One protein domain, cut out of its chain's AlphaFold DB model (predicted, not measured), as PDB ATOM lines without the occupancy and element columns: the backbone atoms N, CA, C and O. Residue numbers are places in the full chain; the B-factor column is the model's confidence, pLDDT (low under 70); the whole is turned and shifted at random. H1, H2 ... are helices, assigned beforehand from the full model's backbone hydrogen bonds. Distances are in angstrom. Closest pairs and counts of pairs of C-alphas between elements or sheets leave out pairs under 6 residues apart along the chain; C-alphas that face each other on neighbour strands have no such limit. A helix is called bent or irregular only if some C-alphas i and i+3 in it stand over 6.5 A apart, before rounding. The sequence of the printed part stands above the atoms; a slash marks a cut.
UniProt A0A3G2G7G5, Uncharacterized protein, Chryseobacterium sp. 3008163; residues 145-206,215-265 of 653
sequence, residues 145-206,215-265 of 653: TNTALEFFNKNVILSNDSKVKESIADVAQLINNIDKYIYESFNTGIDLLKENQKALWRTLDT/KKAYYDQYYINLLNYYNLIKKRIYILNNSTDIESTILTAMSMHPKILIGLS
ATOM      1  N   THR A 145     -36.268 -22.698 -32.001       92.69
ATOM      2  CA  THR A 145     -36.693 -22.013 -33.229       92.69
ATOM      3  C   THR A 145     -36.879 -20.515 -32.975       92.69
ATOM      4  O   THR A 145     -37.133 -20.098 -31.842       92.69
ATOM      5  N   ASN A 146     -36.800 -19.699 -34.033       93.94
ATOM      6  CA  ASN A 146     -36.944 -18.241 -33.925       93.94
ATOM      7  C   ASN A 146     -38.225 -17.845 -33.171       93.94
ATOM      8  O   ASN A 146     -38.178 -17.013 -32.272       93.94
ATOM      9  N   THR A 147     -39.350 -18.502 -33.468       93.44
ATOM     10  CA  THR A 147     -40.635 -18.219 -32.812       93.44
ATOM     11  C   THR A 147     -40.596 -18.499 -31.307       93.44
ATOM     12  O   THR A 147     -41.081 -17.697 -30.510       93.44
ATOM     13  N   ALA A 148     -40.014 -19.632 -30.901       94.62
ATOM     14  CA  ALA A 148     -39.887 -19.994 -29.491       94.62
ATOM     15  C   ALA A 148     -38.935 -19.052 -28.740       94.62
ATOM     16  O   ALA A 148     -39.207 -18.689 -27.595       94.62
ATOM     17  N   LEU A 149     -37.844 -18.630 -29.387       95.00
ATOM     18  CA  LEU A 149     -36.894 -17.687 -28.804       95.00
ATOM     19  C   LEU A 149     -37.499 -16.287 -28.642       95.00
ATOM     20  O   LEU A 149     -37.321 -15.668 -27.598       95.00
ATOM     21  N   GLU A 150     -38.234 -15.795 -29.641       94.81
ATOM     22  CA  GLU A 150     -38.950 -14.515 -29.568       94.81
ATOM     23  C   GLU A 150     -39.962 -14.515 -28.417       94.81
ATOM     24  O   GLU A 150     -39.969 -13.588 -27.603       94.81
ATOM     25  N   PHE A 151     -40.756 -15.587 -28.295       95.44
ATOM     26  CA  PHE A 151     -41.662 -15.782 -27.163       95.44
ATOM     27  C   PHE A 151     -40.907 -15.747 -25.824       95.44
ATOM     28  O   PHE A 151     -41.299 -15.007 -24.918       95.44
ATOM     29  N   PHE A 152     -39.818 -16.517 -25.701       95.69
ATOM     30  CA  PHE A 152     -39.012 -16.591 -24.483       95.69
ATOM     31  C   PHE A 152     -38.450 -15.221 -24.096       95.69
ATOM     32  O   PHE A 152     -38.716 -14.744 -22.994       95.69
ATOM     33  N   ASN A 153     -37.735 -14.559 -25.009       93.75
ATOM     34  CA  ASN A 153     -37.075 -13.278 -24.759       93.75
ATOM     35  C   ASN A 153     -38.073 -12.192 -24.349       93.75
ATOM     36  O   ASN A 153     -37.798 -11.428 -23.424       93.75
ATOM     37  N   LYS A 154     -39.241 -12.147 -25.002       93.38
ATOM     38  CA  LYS A 154     -40.297 -11.177 -24.688       93.38
ATOM     39  C   LYS A 154     -40.856 -11.370 -23.279       93.38
ATOM     40  O   LYS A 154     -41.128 -10.393 -22.588       93.38
ATOM     41  N   ASN A 155     -41.051 -12.617 -22.862       94.00
ATOM     42  CA  ASN A 155     -41.781 -12.933 -21.639       94.00
ATOM     43  C   ASN A 155     -40.872 -13.066 -20.411       94.00
ATOM     44  O   ASN A 155     -41.253 -12.649 -19.319       94.00
ATOM     45  N   VAL A 156     -39.661 -13.611 -20.562       94.00
ATOM     46  CA  VAL A 156     -38.766 -13.921 -19.431       94.00
ATOM     47  C   VAL A 156     -38.295 -12.669 -18.681       94.00
ATOM     48  O   VAL A 156     -38.021 -12.732 -17.485       94.00
ATOM     49  N   ILE A 157     -38.258 -11.519 -19.364       92.12
ATOM     50  CA  ILE A 157     -37.910 -10.214 -18.784       92.12
ATOM     51  C   ILE A 157     -39.044  -9.593 -17.955       92.12
ATOM     52  O   ILE A 157     -38.807  -8.641 -17.218       92.12
ATOM     53  N   LEU A 158     -40.276 -10.109 -18.064       90.50
ATOM     54  CA  LEU A 158     -41.454  -9.553 -17.385       90.50
ATOM     55  C   LEU A 158     -41.574 -10.000 -15.927       90.50
ATOM     56  O   LEU A 158     -42.475  -9.540 -15.225       90.50
ATOM     57  N   SER A 159     -40.715 -10.904 -15.465       89.69
ATOM     58  CA  SER A 159     -40.712 -11.421 -14.099       89.69
ATOM     59  C   SER A 159     -39.291 -11.456 -13.558       89.69
ATOM     60  O   SER A 159     -38.346 -11.706 -14.305       89.69
ATOM     61  N   ASN A 160     -39.137 -11.252 -12.250       87.62
ATOM     62  CA  ASN A 160     -37.868 -11.498 -11.568       87.62
ATOM     63  C   ASN A 160     -37.830 -12.866 -10.879       87.62
ATOM     64  O   ASN A 160     -36.735 -13.408 -10.706       87.62
ATOM     65  N   ASP A 161     -38.994 -13.451 -10.580       92.69
ATOM     66  CA  ASP A 161     -39.143 -14.765  -9.959       92.69
ATOM     67  C   ASP A 161     -38.600 -15.891 -10.860       92.69
ATOM     68  O   ASP A 161     -39.002 -16.056 -12.017       92.69
ATOM     69  N   SER A 162     -37.681 -16.694 -10.317       90.31
ATOM     70  CA  SER A 162     -37.047 -17.803 -11.035       90.31
ATOM     71  C   SER A 162     -38.036 -18.891 -11.450       90.31
ATOM     72  O   SER A 162     -37.919 -19.424 -12.547       90.31
ATOM     73  N   LYS A 163     -39.062 -19.187 -10.646       91.00
ATOM     74  CA  LYS A 163     -40.081 -20.194 -10.971       91.00
ATOM     75  C   LYS A 163     -40.955 -19.753 -12.140       91.00
ATOM     76  O   LYS A 163     -41.341 -20.587 -12.959       91.00
ATOM     77  N   VAL A 164     -41.265 -18.458 -12.238       93.50
ATOM     78  CA  VAL A 164     -41.986 -17.912 -13.401       93.50
ATOM     79  C   VAL A 164     -41.128 -18.038 -14.656       93.50
ATOM     80  O   VAL A 164     -41.619 -18.500 -15.682       93.50
ATOM     81  N   LYS A 165     -39.840 -17.690 -14.569       93.31
ATOM     82  CA  LYS A 165     -38.897 -17.812 -15.692       93.31
ATOM     83  C   LYS A 165     -38.754 -19.253 -16.176       93.31
ATOM     84  O   LYS A 165     -38.779 -19.478 -17.382       93.31
ATOM     85  N   GLU A 166     -38.682 -20.220 -15.262       90.88
ATOM     86  CA  GLU A 166     -38.689 -21.647 -15.611       90.88
ATOM     87  C   GLU A 166     -39.983 -22.057 -16.325       90.88
ATOM     88  O   GLU A 166     -39.930 -22.737 -17.347       90.88
ATOM     89  N   SER A 167     -41.138 -21.570 -15.860       91.81
ATOM     90  CA  SER A 167     -42.435 -21.858 -16.496       91.81
ATOM     91  C   SER A 167     -42.503 -21.282 -17.922       91.81
ATOM     92  O   SER A 167     -42.970 -21.939 -18.850       91.81
ATOM     93  N   ILE A 168     -41.965 -20.075 -18.137       94.19
ATOM     94  CA  ILE A 168     -41.829 -19.463 -19.473       94.19
ATOM     95  C   ILE A 168     -40.887 -20.290 -20.357       94.19
ATOM     96  O   ILE A 168     -41.174 -20.511 -21.534       94.19
ATOM     97  N   ALA A 169     -39.772 -20.765 -19.801       93.44
ATOM     98  CA  ALA A 169     -38.804 -21.594 -20.508       93.44
ATOM     99  C   ALA A 169     -39.379 -22.969 -20.902       93.44
ATOM    100  O   ALA A 169     -39.040 -23.491 -21.970       93.44
ATOM    101  N   ASP A 170     -40.262 -23.543 -20.079       91.56
ATOM    102  CA  ASP A 170     -41.010 -24.770 -20.382       91.56
ATOM    103  C   ASP A 170     -41.978 -24.558 -21.549       91.56
ATOM    104  O   ASP A 170     -41.983 -25.342 -22.501       91.56
ATOM    105  N   VAL A 171     -42.736 -23.455 -21.535       93.12
ATOM    106  CA  VAL A 171     -43.607 -23.072 -22.657       93.12
ATOM    107  C   VAL A 171     -42.792 -22.865 -23.937       93.12
ATOM    108  O   VAL A 171     -43.161 -23.389 -24.986       93.12
ATOM    109  N   ALA A 172     -41.662 -22.158 -23.867       94.44
ATOM    110  CA  ALA A 172     -40.797 -21.924 -25.022       94.44
ATOM    111  C   ALA A 172     -40.241 -23.232 -25.610       94.44
ATOM    112  O   ALA A 172     -40.252 -23.415 -26.829       94.44
ATOM    113  N   GLN A 173     -39.815 -24.177 -24.762       91.69
ATOM    114  CA  GLN A 173     -39.362 -25.497 -25.218       91.69
ATOM    115  C   GLN A 173     -40.473 -26.248 -25.947       91.69
ATOM    116  O   GLN A 173     -40.229 -26.906 -26.959       91.69
ATOM    117  N   LEU A 174     -41.695 -26.156 -25.429       90.38
ATOM    118  CA  LEU A 174     -42.841 -26.830 -26.008       90.38
ATOM    119  C   LEU A 174     -43.244 -26.210 -27.347       90.38
ATOM    120  O   LEU A 174     -43.464 -26.951 -28.300       90.38
ATOM    121  N   ILE A 175     -43.221 -24.879 -27.469       92.75
ATOM    122  CA  ILE A 175     -43.370 -24.179 -28.755       92.75
ATOM    123  C   ILE A 175     -42.303 -24.653 -29.750       92.75
ATOM    124  O   ILE A 175     -42.637 -24.992 -30.881       92.75
ATOM    125  N   ASN A 176     -41.035 -24.748 -29.334       92.31
ATOM    126  CA  ASN A 176     -39.959 -25.262 -30.185       92.31
ATOM    127  C   ASN A 176     -40.227 -26.704 -30.647       92.31
ATOM    128  O   ASN A 176     -40.003 -27.030 -31.810       92.31
ATOM    129  N   ASN A 177     -40.719 -27.566 -29.755       87.44
ATOM    130  CA  ASN A 177     -41.051 -28.947 -30.102       87.44
ATOM    131  C   ASN A 177     -42.223 -29.018 -31.088       87.44
ATOM    132  O   ASN A 177     -42.221 -29.861 -31.980       87.44
ATOM    133  N   ILE A 178     -43.212 -28.137 -30.945       87.50
ATOM    134  CA  ILE A 178     -44.325 -28.036 -31.888       87.50
ATOM    135  C   ILE A 178     -43.816 -27.588 -33.259       87.50
ATOM    136  O   ILE A 178     -44.128 -28.222 -34.261       87.50
ATOM    137  N   ASP A 179     -43.005 -26.533 -33.304       87.81
ATOM    138  CA  ASP A 179     -42.484 -25.985 -34.555       87.81
ATOM    139  C   ASP A 179     -41.645 -27.033 -35.309       87.81
ATOM    140  O   ASP A 179     -41.923 -27.320 -36.468       87.81
ATOM    141  N   LYS A 180     -40.706 -27.699 -34.618       85.50
ATOM    142  CA  LYS A 180     -39.811 -28.701 -35.225       85.50
ATOM    143  C   LYS A 180     -40.487 -30.022 -35.569       85.50
ATOM    144  O   LYS A 180     -40.226 -30.587 -36.614       85.50
ATOM    145  N   TYR A 181     -41.309 -30.574 -34.678       80.31
ATOM    146  CA  TYR A 181     -41.793 -31.951 -34.852       80.31
ATOM    147  C   TYR A 181     -43.209 -32.025 -35.403       80.31
ATOM    148  O   TYR A 181     -43.552 -32.993 -36.078       80.31
ATOM    149  N   ILE A 182     -44.043 -31.026 -35.117       81.75
ATOM    150  CA  ILE A 182     -45.417 -31.001 -35.608       81.75
ATOM    151  C   ILE A 182     -45.467 -30.242 -36.930       81.75
ATOM    152  O   ILE A 182     -45.867 -30.814 -37.934       81.75
ATOM    153  N   TYR A 183     -45.030 -28.981 -36.973       84.38
ATOM    154  CA  TYR A 183     -45.215 -28.146 -38.166       84.38
ATOM    155  C   TYR A 183     -44.347 -28.546 -39.353       84.38
ATOM    156  O   TYR A 183     -44.840 -28.475 -40.479       84.38
ATOM    157  N   GLU A 184     -43.113 -29.001 -39.136       79.25
ATOM    158  CA  GLU A 184     -42.278 -29.528 -40.227       79.25
ATOM    159  C   GLU A 184     -42.826 -30.841 -40.810       79.25
ATOM    160  O   GLU A 184     -42.563 -31.135 -41.970       79.25
ATOM    161  N   SER A 185     -43.637 -31.599 -40.059       75.00
ATOM    162  CA  SER A 185     -44.236 -32.851 -40.555       75.00
ATOM    163  C   SER A 185     -45.338 -32.628 -41.600       75.00
ATOM    164  O   SER A 185     -45.710 -33.558 -42.309       75.00
ATOM    165  N   PHE A 186     -45.864 -31.406 -41.730       73.12
ATOM    166  CA  PHE A 186     -46.931 -31.090 -42.678       73.12
ATOM    167  C   PHE A 186     -46.406 -30.355 -43.909       73.12
ATOM    168  O   PHE A 186     -45.982 -29.199 -43.808       73.12
ATOM    169  N   ASN A 187     -46.541 -30.997 -45.071       64.94
ATOM    170  CA  ASN A 187     -46.011 -30.510 -46.347       64.94
ATOM    171  C   ASN A 187     -46.960 -29.571 -47.121       64.94
ATOM    172  O   ASN A 187     -46.486 -28.820 -47.969       64.94
ATOM    173  N   THR A 188     -48.274 -29.588 -46.852       67.62
ATOM    174  CA  THR A 188     -49.283 -28.750 -47.534       67.62
ATOM    175  C   THR A 188     -50.456 -28.389 -46.613       67.62
ATOM    176  O   THR A 188     -50.662 -28.996 -45.564       67.62
ATOM    177  N   GLY A 189     -51.232 -27.365 -46.990       65.94
ATOM    178  CA  GLY A 189     -52.590 -27.131 -46.474       65.94
ATOM    179  C   GLY A 189     -52.726 -26.355 -45.158       65.94
ATOM    180  O   GLY A 189     -53.791 -25.799 -44.909       65.94
ATOM    181  N   ILE A 190     -51.671 -26.236 -44.342       77.69
ATOM    182  CA  ILE A 190     -51.775 -25.629 -42.997       77.69
ATOM    183  C   ILE A 190     -50.885 -24.400 -42.753       77.69
ATOM    184  O   ILE A 190     -50.811 -23.914 -41.624       77.69
ATOM    185  N   ASP A 191     -50.223 -23.856 -43.773       82.94
ATOM    186  CA  ASP A 191     -49.236 -22.779 -43.581       82.94
ATOM    187  C   ASP A 191     -49.842 -21.502 -42.993       82.94
ATOM    188  O   ASP A 191     -49.261 -20.896 -42.097       82.94
ATOM    189  N   LEU A 192     -51.064 -21.145 -43.400       82.06
ATOM    190  CA  LEU A 192     -51.773 -20.005 -42.814       82.06
ATOM    191  C   LEU A 192     -52.065 -20.215 -41.317       82.06
ATOM    192  O   LEU A 192     -51.945 -19.281 -40.527       82.06
ATOM    193  N   LEU A 193     -52.418 -21.442 -40.910       82.44
ATOM    194  CA  LEU A 193     -52.635 -21.783 -39.500       82.44
ATOM    195  C   LEU A 193     -51.330 -21.711 -38.707       82.44
ATOM    196  O   LEU A 193     -51.310 -21.115 -37.629       82.44
ATOM    197  N   LYS A 194     -50.244 -22.274 -39.261       85.44
ATOM    198  CA  LYS A 194     -48.900 -22.201 -38.674       85.44
ATOM    199  C   LYS A 194     -48.506 -20.745 -38.447       85.44
ATOM    200  O   LYS A 194     -48.155 -20.384 -37.327       85.44
ATOM    201  N   GLU A 195     -48.610 -19.898 -39.468       86.69
ATOM    202  CA  GLU A 195     -48.194 -18.499 -39.368       86.69
ATOM    203  C   GLU A 195     -49.066 -17.691 -38.402       86.69
ATOM    204  O   GLU A 195     -48.527 -16.939 -37.587       86.69
ATOM    205  N   ASN A 196     -50.385 -17.908 -38.384       84.19
ATOM    206  CA  ASN A 196     -51.267 -17.271 -37.401       84.19
ATOM    207  C   ASN A 196     -50.924 -17.692 -35.964       84.19
ATOM    208  O   ASN A 196     -50.884 -16.853 -35.061       84.19
ATOM    209  N   GLN A 197     -50.639 -18.978 -35.736       87.00
ATOM    210  CA  GLN A 197     -50.249 -19.479 -34.417       87.00
ATOM    211  C   GLN A 197     -48.869 -18.952 -33.993       87.00
ATOM    212  O   GLN A 197     -48.694 -18.550 -32.840       87.00
ATOM    213  N   LYS A 198     -47.905 -18.878 -34.920       89.75
ATOM    214  CA  LYS A 198     -46.591 -18.268 -34.674       89.75
ATOM    215  C   LYS A 198     -46.718 -16.783 -34.341       89.75
ATOM    216  O   LYS A 198     -46.118 -16.326 -33.371       89.75
ATOM    217  N   ALA A 199     -47.538 -16.039 -35.080       88.56
ATOM    218  CA  ALA A 199     -47.816 -14.633 -34.796       88.56
ATOM    219  C   ALA A 199     -48.461 -14.440 -33.412       88.56
ATOM    220  O   ALA A 199     -48.083 -13.524 -32.675       88.56
ATOM    221  N   LEU A 200     -49.375 -15.332 -33.014       86.44
ATOM    222  CA  LEU A 200     -49.954 -15.320 -31.671       86.44
ATOM    223  C   LEU A 200     -48.880 -15.531 -30.597       86.44
ATOM    224  O   LEU A 200     -48.828 -14.763 -29.644       86.44
ATOM    225  N   TRP A 201     -47.986 -16.511 -30.749       90.50
ATOM    226  CA  TRP A 201     -46.899 -16.726 -29.786       90.50
ATOM    227  C   TRP A 201     -45.948 -15.534 -29.684       90.50
ATOM    228  O   TRP A 201     -45.572 -15.155 -28.581       90.50
ATOM    229  N   ARG A 202     -45.616 -14.884 -30.802       89.50
ATOM    230  CA  ARG A 202     -44.782 -13.668 -30.799       89.50
ATOM    231  C   ARG A 202     -45.441 -12.499 -30.064       89.50
ATOM    232  O   ARG A 202     -44.762 -11.668 -29.463       89.50
ATOM    233  N   THR A 203     -46.768 -12.413 -30.123       86.50
ATOM    234  CA  THR A 203     -47.530 -11.297 -29.546       86.50
ATOM    235  C   THR A 203     -48.014 -11.561 -28.126       86.50
ATOM    236  O   THR A 203     -48.264 -10.601 -27.402       86.50
ATOM    237  N   LEU A 204     -48.067 -12.815 -27.681       85.69
ATOM    238  CA  LEU A 204     -48.507 -13.191 -26.341       85.69
ATOM    239  C   LEU A 204     -47.548 -12.661 -25.263       85.69
ATOM    240  O   LEU A 204     -46.352 -12.962 -25.276       85.69
ATOM    241  N   ASP A 205     -48.079 -11.872 -24.326       84.44
ATOM    242  CA  ASP A 205     -47.372 -11.454 -23.118       84.44
ATOM    243  C   ASP A 205     -48.289 -11.336 -21.896       84.44
ATOM    244  O   ASP A 205     -49.514 -11.309 -22.012       84.44
ATOM    245  N   THR A 206     -47.676 -11.317 -20.711       85.06
ATOM    246  CA  THR A 206     -48.363 -11.221 -19.412       85.06
ATOM    247  C   THR A 206     -48.115  -9.884 -18.715       85.06
ATOM    248  O   THR A 206     -48.217  -9.785 -17.492       85.06
ATOM    249  N   LYS A 215     -48.781 -14.567 -13.029       91.75
ATOM    250  CA  LYS A 215     -47.991 -14.941 -14.211       91.75
ATOM    251  C   LYS A 215     -47.619 -16.419 -14.181       91.75
ATOM    252  O   LYS A 215     -47.774 -17.096 -15.191       91.75
ATOM    253  N   LYS A 216     -47.185 -16.938 -13.027       90.75
ATOM    254  CA  LYS A 216     -46.876 -18.364 -12.874       90.75
ATOM    255  C   LYS A 216     -48.096 -19.229 -13.182       90.75
ATOM    256  O   LYS A 216     -47.999 -20.113 -14.022       90.75
ATOM    257  N   ALA A 217     -49.233 -18.948 -12.543       85.44
ATOM    258  CA  ALA A 217     -50.466 -19.702 -12.758       85.44
ATOM    259  C   ALA A 217     -50.898 -19.678 -14.234       85.44
ATOM    260  O   ALA A 217     -51.281 -20.707 -14.787       85.44
ATOM    261  N   TYR A 218     -50.761 -18.523 -14.889       88.19
ATOM    262  CA  TYR A 218     -51.019 -18.380 -16.316       88.19
ATOM    263  C   TYR A 218     -50.108 -19.277 -17.169       88.19
ATOM    264  O   TYR A 218     -50.613 -20.043 -17.987       88.19
ATOM    265  N   TYR A 219     -48.782 -19.218 -16.985       90.25
ATOM    266  CA  TYR A 219     -47.851 -20.018 -17.791       90.25
ATOM    267  C   TYR A 219     -47.924 -21.514 -17.482       90.25
ATOM    268  O   TYR A 219     -47.809 -22.306 -18.411       90.25
ATOM    269  N   ASP A 220     -48.165 -21.909 -16.228       85.38
ATOM    270  CA  ASP A 220     -48.399 -23.309 -15.858       85.38
ATOM    271  C   ASP A 220     -49.626 -23.861 -16.603       85.38
ATOM    272  O   ASP A 220     -49.554 -24.917 -17.235       85.38
ATOM    273  N   GLN A 221     -50.745 -23.126 -16.585       82.50
ATOM    274  CA  GLN A 221     -51.959 -23.531 -17.293       82.50
ATOM    275  C   GLN A 221     -51.743 -23.548 -18.809       82.50
ATOM    276  O   GLN A 221     -52.174 -24.472 -19.498       82.50
ATOM    277  N   TYR A 222     -51.053 -22.539 -19.339       84.56
ATOM    278  CA  TYR A 222     -50.753 -22.461 -20.761       84.56
ATOM    279  C   TYR A 222     -49.831 -23.598 -21.221       84.56
ATOM    280  O   TYR A 222     -50.057 -24.175 -22.285       84.56
ATOM    281  N   TYR A 223     -48.848 -23.982 -20.401       85.94
ATOM    282  CA  TYR A 223     -48.002 -25.151 -20.630       85.94
ATOM    283  C   TYR A 223     -48.823 -26.442 -20.667       85.94
ATOM    284  O   TYR A 223     -48.653 -27.227 -21.595       85.94
ATOM    285  N   ILE A 224     -49.739 -26.652 -19.714       79.56
ATOM    286  CA  ILE A 224     -50.623 -27.832 -19.698       79.56
ATOM    287  C   ILE A 224     -51.455 -27.896 -20.984       79.56
ATOM    288  O   ILE A 224     -51.487 -28.936 -21.639       79.56
ATOM    289  N   ASN A 225     -52.061 -26.777 -21.390       77.56
ATOM    290  CA  ASN A 225     -52.866 -26.711 -22.611       77.56
ATOM    291  C   ASN A 225     -52.025 -27.036 -23.860       77.56
ATOM    292  O   ASN A 225     -52.425 -27.858 -24.683       77.56
ATOM    293  N   LEU A 226     -50.830 -26.446 -23.980       82.31
ATOM    294  CA  LEU A 226     -49.905 -26.740 -25.078       82.31
ATOM    295  C   LEU A 226     -49.360 -28.174 -25.032       82.31
ATOM    296  O   LEU A 226     -49.007 -28.731 -26.073       82.31
ATOM    297  N   LEU A 227     -49.245 -28.780 -23.849       82.12
ATOM    298  CA  LEU A 227     -48.716 -30.135 -23.704       82.12
ATOM    299  C   LEU A 227     -49.772 -31.149 -24.125       82.12
ATOM    300  O   LEU A 227     -49.460 -32.086 -24.858       82.12
ATOM    301  N   ASN A 228     -51.021 -30.919 -23.721       74.38
ATOM    302  CA  ASN A 228     -52.172 -31.676 -24.198       74.38
ATOM    303  C   ASN A 228     -52.273 -31.583 -25.725       74.38
ATOM    304  O   ASN A 228     -52.373 -32.619 -26.380       74.38
ATOM    305  N   TYR A 229     -52.113 -30.378 -26.289       77.12
ATOM    306  CA  TYR A 229     -51.998 -30.163 -27.735       77.12
ATOM    307  C   TYR A 229     -50.901 -31.021 -28.371       77.12
ATOM    308  O   TYR A 229     -51.164 -31.806 -29.283       77.12
ATOM    309  N   TYR A 230     -49.662 -30.865 -27.895       80.44
ATOM    310  CA  TYR A 230     -48.502 -31.535 -28.470       80.44
ATOM    311  C   TYR A 230     -48.699 -33.049 -28.451       80.44
ATOM    312  O   TYR A 230     -48.500 -33.707 -29.467       80.44
ATOM    313  N   ASN A 231     -49.165 -33.595 -27.329       76.06
ATOM    314  CA  ASN A 231     -49.400 -35.025 -27.176       76.06
ATOM    315  C   ASN A 231     -50.535 -35.533 -28.072       76.06
ATOM    316  O   ASN A 231     -50.399 -36.610 -28.651       76.06
ATOM    317  N   LEU A 232     -51.630 -34.778 -28.206       73.94
ATOM    318  CA  LEU A 232     -52.758 -35.144 -29.064       73.94
ATOM    319  C   LEU A 232     -52.330 -35.232 -30.532       73.94
ATOM    320  O   LEU A 232     -52.524 -36.267 -31.168       73.94
ATOM    321  N   ILE A 233     -51.689 -34.182 -31.058       74.69
ATOM    322  CA  ILE A 233     -51.237 -34.185 -32.454       74.69
ATOM    323  C   ILE A 233     -50.164 -35.240 -32.671       74.69
ATOM    324  O   ILE A 233     -50.216 -35.970 -33.657       74.69
ATOM    325  N   LYS A 234     -49.213 -35.369 -31.743       75.12
ATOM    326  CA  LYS A 234     -48.118 -36.326 -31.889       75.12
ATOM    327  C   LYS A 234     -48.617 -37.770 -31.972       75.12
ATOM    328  O   LYS A 234     -48.096 -38.525 -32.785       75.12
ATOM    329  N   LYS A 235     -49.667 -38.129 -31.220       71.25
ATOM    330  CA  LYS A 235     -50.346 -39.433 -31.350       71.25
ATOM    331  C   LYS A 235     -50.924 -39.655 -32.749       71.25
ATOM    332  O   LYS A 235     -50.866 -40.767 -33.260       71.25
ATOM    333  N   ARG A 236     -51.433 -38.593 -33.377       72.62
ATOM    334  CA  ARG A 236     -52.126 -38.648 -34.671       72.62
ATOM    335  C   ARG A 236     -51.231 -38.346 -35.876       72.62
ATOM    336  O   ARG A 236     -51.695 -38.503 -36.999       72.62
ATOM    337  N   ILE A 237     -49.956 -37.974 -35.693       70.81
ATOM    338  CA  ILE A 237     -49.031 -37.617 -36.794       70.81
ATOM    339  C   ILE A 237     -48.957 -38.705 -37.874       70.81
ATOM    340  O   ILE A 237     -48.890 -38.401 -39.061       70.81
ATOM    341  N   TYR A 238     -49.010 -39.978 -37.482       63.31
ATOM    342  CA  TYR A 238     -48.971 -41.082 -38.440       63.31
ATOM    343  C   TYR A 238     -50.226 -41.149 -39.329       63.31
ATOM    344  O   TYR A 238     -50.126 -41.449 -40.520       63.31
ATOM    345  N   ILE A 239     -51.398 -40.834 -38.768       63.19
ATOM    346  CA  ILE A 239     -52.657 -40.712 -39.519       63.19
ATOM    347  C   ILE A 239     -52.573 -39.487 -40.440       63.19
ATOM    348  O   ILE A 239     -52.898 -39.574 -41.621       63.19
ATOM    349  N   LEU A 240     -52.041 -38.379 -39.914       63.41
ATOM    350  CA  LEU A 240     -51.939 -37.085 -40.592       63.41
ATOM    351  C   LEU A 240     -51.071 -37.102 -41.854       63.41
ATOM    352  O   LEU A 240     -51.370 -36.424 -42.832       63.41
ATOM    353  N   ASN A 241     -50.004 -37.900 -41.859       63.25
ATOM    354  CA  ASN A 241     -49.132 -38.018 -43.029       63.25
ATOM    355  C   ASN A 241     -49.819 -38.702 -44.226       63.25
ATOM    356  O   ASN A 241     -49.316 -38.605 -45.343       63.25
ATOM    357  N   ASN A 242     -50.953 -39.376 -44.004       64.50
ATOM    358  CA  ASN A 242     -51.728 -40.070 -45.035       64.50
ATOM    359  C   ASN A 242     -53.136 -39.474 -45.235       64.50
ATOM    360  O   ASN A 242     -53.921 -40.028 -46.008       64.50
ATOM    361  N   SER A 243     -53.480 -38.386 -44.538       68.94
ATOM    362  CA  SER A 243     -54.815 -37.786 -44.572       68.94
ATOM    363  C   SER A 243     -54.998 -36.762 -45.691       68.94
ATOM    364  O   SER A 243     -54.047 -36.271 -46.297       68.94
ATOM    365  N   THR A 244     -56.256 -36.412 -45.961       73.44
ATOM    366  CA  THR A 244     -56.596 -35.317 -46.884       73.44
ATOM    367  C   THR A 244     -56.192 -33.951 -46.313       73.44
ATOM    368  O   THR A 244     -56.140 -33.782 -45.095       73.44
ATOM    369  N   ASP A 245     -55.984 -32.940 -47.169       79.31
ATOM    370  CA  ASP A 245     -55.624 -31.578 -46.725       79.31
ATOM    371  C   ASP A 245     -56.615 -31.015 -45.684       79.31
ATOM    372  O   ASP A 245     -56.207 -30.358 -44.724       79.31
ATOM    373  N   ILE A 246     -57.920 -31.292 -45.826       83.94
ATOM    374  CA  ILE A 246     -58.950 -30.803 -44.896       83.94
ATOM    375  C   ILE A 246     -58.887 -31.503 -43.534       83.94
ATOM    376  O   ILE A 246     -59.043 -30.852 -42.504       83.94
ATOM    377  N   GLU A 247     -58.607 -32.804 -43.510       80.38
ATOM    378  CA  GLU A 247     -58.451 -33.583 -42.282       80.38
ATOM    379  C   GLU A 247     -57.196 -33.155 -41.514       80.38
ATOM    380  O   GLU A 247     -57.272 -32.874 -40.315       80.38
ATOM    381  N   SER A 248     -56.076 -32.977 -42.224       77.19
ATOM    382  CA  SER A 248     -54.841 -32.416 -41.668       77.19
ATOM    383  C   SER A 248     -55.069 -31.022 -41.085       77.19
ATOM    384  O   SER A 248     -54.600 -30.715 -39.986       77.19
ATOM    385  N   THR A 249     -55.842 -30.188 -41.789       82.38
ATOM    386  CA  THR A 249     -56.222 -28.842 -41.340       82.38
ATOM    387  C   THR A 249     -57.073 -28.891 -40.076       82.38
ATOM    388  O   THR A 249     -56.785 -28.159 -39.131       82.38
ATOM    389  N   ILE A 250     -58.091 -29.757 -40.022       82.94
ATOM    390  CA  ILE A 250     -58.966 -29.925 -38.851       82.94
ATOM    391  C   ILE A 250     -58.162 -30.362 -37.644       82.94
ATOM    392  O   ILE A 250     -58.186 -29.675 -36.633       82.94
ATOM    393  N   LEU A 251     -57.425 -31.462 -37.751       76.94
ATOM    394  CA  LEU A 251     -56.700 -32.027 -36.619       76.94
ATOM    395  C   LEU A 251     -55.665 -31.040 -36.072       76.94
ATOM    396  O   LEU A 251     -55.583 -30.844 -34.860       76.94
ATOM    397  N   THR A 252     -54.954 -30.342 -36.961       77.69
ATOM    398  CA  THR A 252     -54.024 -29.272 -36.586       77.69
ATOM    399  C   THR A 252     -54.743 -28.123 -35.870       77.69
ATOM    400  O   THR A 252     -54.330 -27.710 -34.787       77.69
ATOM    401  N   ALA A 253     -55.840 -27.627 -36.446       80.12
ATOM    402  CA  ALA A 253     -56.573 -26.474 -35.937       80.12
ATOM    403  C   ALA A 253     -57.342 -26.756 -34.637       80.12
ATOM    404  O   ALA A 253     -57.398 -25.878 -33.782       80.12
ATOM    405  N   MET A 254     -57.886 -27.969 -34.473       73.50
ATOM    406  CA  MET A 254     -58.568 -28.458 -33.263       73.50
ATOM    407  C   MET A 254     -57.761 -28.244 -32.005       73.50
ATOM    408  O   MET A 254     -58.294 -28.016 -30.925       73.50
ATOM    409  N   SER A 255     -56.461 -28.354 -32.178       63.34
ATOM    410  CA  SER A 255     -55.562 -28.501 -31.070       63.34
ATOM    411  C   SER A 255     -54.853 -27.137 -30.811       63.34
ATOM    412  O   SER A 255     -54.316 -26.882 -29.734       63.34
ATOM    413  N   MET A 256     -54.905 -26.197 -31.763       69.19
ATOM    414  CA  MET A 256     -54.348 -24.845 -31.643       69.19
ATOM    415  C   MET A 256     -55.254 -23.879 -30.851       69.19
ATOM    416  O   MET A 256     -56.417 -24.151 -30.566       69.19
ATOM    417  N   HIS A 257     -54.733 -22.695 -30.507       69.50
ATOM    418  CA  HIS A 257     -55.499 -21.696 -29.759       69.50
ATOM    419  C   HIS A 257     -56.679 -21.150 -30.600       69.50
ATOM    420  O   HIS A 257     -56.422 -20.586 -31.661       69.50
ATOM    421  N   PRO A 258     -57.944 -21.125 -30.126       67.69
ATOM    422  CA  PRO A 258     -59.123 -20.784 -30.947       67.69
ATOM    423  C   PRO A 258     -59.032 -19.476 -31.755       67.69
ATOM    424  O   PRO A 258     -59.533 -19.391 -32.874       67.69
ATOM    425  N   LYS A 259     -58.336 -18.455 -31.232       68.88
ATOM    426  CA  LYS A 259     -58.024 -17.198 -31.951       68.88
ATOM    427  C   LYS A 259     -57.404 -17.390 -33.336       68.88
ATOM    428  O   LYS A 259     -57.599 -16.531 -34.186       68.88
ATOM    429  N   ILE A 260     -56.676 -18.472 -33.601       73.88
ATOM    430  CA  ILE A 260     -56.070 -18.659 -34.923       73.88
ATOM    431  C   ILE A 260     -57.104 -18.937 -36.018       73.88
ATOM    432  O   ILE A 260     -56.848 -18.672 -37.192       73.88
ATOM    433  N   LEU A 261     -58.290 -19.421 -35.629       78.81
ATOM    434  CA  LEU A 261     -59.402 -19.662 -36.538       78.81
ATOM    435  C   LEU A 261     -59.941 -18.342 -37.101       78.81
ATOM    436  O   LEU A 261     -60.545 -18.352 -38.168       78.81
ATOM    437  N   ILE A 262     -59.694 -17.202 -36.441       78.69
ATOM    438  CA  ILE A 262     -60.087 -15.871 -36.935       78.69
ATOM    439  C   ILE A 262     -59.508 -15.633 -38.334       78.69
ATOM    440  O   ILE A 262     -60.228 -15.181 -39.218       78.69
ATOM    441  N   GLY A 263     -58.242 -16.001 -38.561       76.94
ATOM    442  CA  GLY A 263     -57.563 -15.782 -39.840       76.94
ATOM    443  C   GLY A 263     -57.962 -16.748 -40.960       76.94
ATOM    444  O   GLY A 263     -57.513 -16.572 -42.091       76.94
ATOM    445  N   LEU A 264     -58.788 -17.764 -40.688       84.81
ATOM    446  CA  LEU A 264     -59.293 -18.664 -41.726       84.81
ATOM    447  C   LEU A 264     -60.463 -18.043 -42.494       84.81
ATOM    448  O   LEU A 264     -61.371 -17.449 -41.911       84.81
ATOM    449  N   SER A 265     -60.504 -18.284 -43.808       90.44
ATOM    450  CA  SER A 265     -61.651 -17.892 -44.632       90.44
ATOM    451  C   SER A 265     -62.928 -18.643 -44.231       90.44
ATOM    452  O   SER A 265     -62.888 -19.799 -43.800       90.44
TER     453      SER A 265
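AT A GLANCE: This is residues 145 to 206 and 215 to 265 of the 653 residues of an uncharacterized protein of Chryseobacterium sp. 3008163 (UniProt A0A3G2G7G5). Long helices H4 and H2 lie side by side; H5 folds back on H4, H1 on H2. H3 packs on H1, H6 on H3. The printed part, 113 residues with six named helices, is all helix and compact, 46 by 27 by 22 A, radius of gyration of the C-alphas 14.3 A.

HOW THE PARTS SIT: H4, residues 215 to 240, irregular with C-alphas 235 and 238 7.4 A apart, touches H2, residues 162 to 185, closest at C-alphas 164 and 216, 4.9 A. H4 and H5, residues 245 to 255, form a hairpin. H1, residues 146 to 156, H2 and H3, residues 191 to 203, form a bundle running up and down. H6, residues 258 to 263, has 0 of 2 O i to N i+4 pairs within hydrogen-bond range, 3 of 3 O i to N i+3.

IN THESE COORDINATES: H1 begins at C-alpha 146 (-36.944, -18.241, -33.925); H6 ends at C-alpha 263 (-57.563, -15.782, -39.840).

THE WHOLE: Residues 207 to 214 are cut out, C-alpha gap 6.4 A; pLDDT is under 70 at 187 to 189, 238 to 243, 255 to 259.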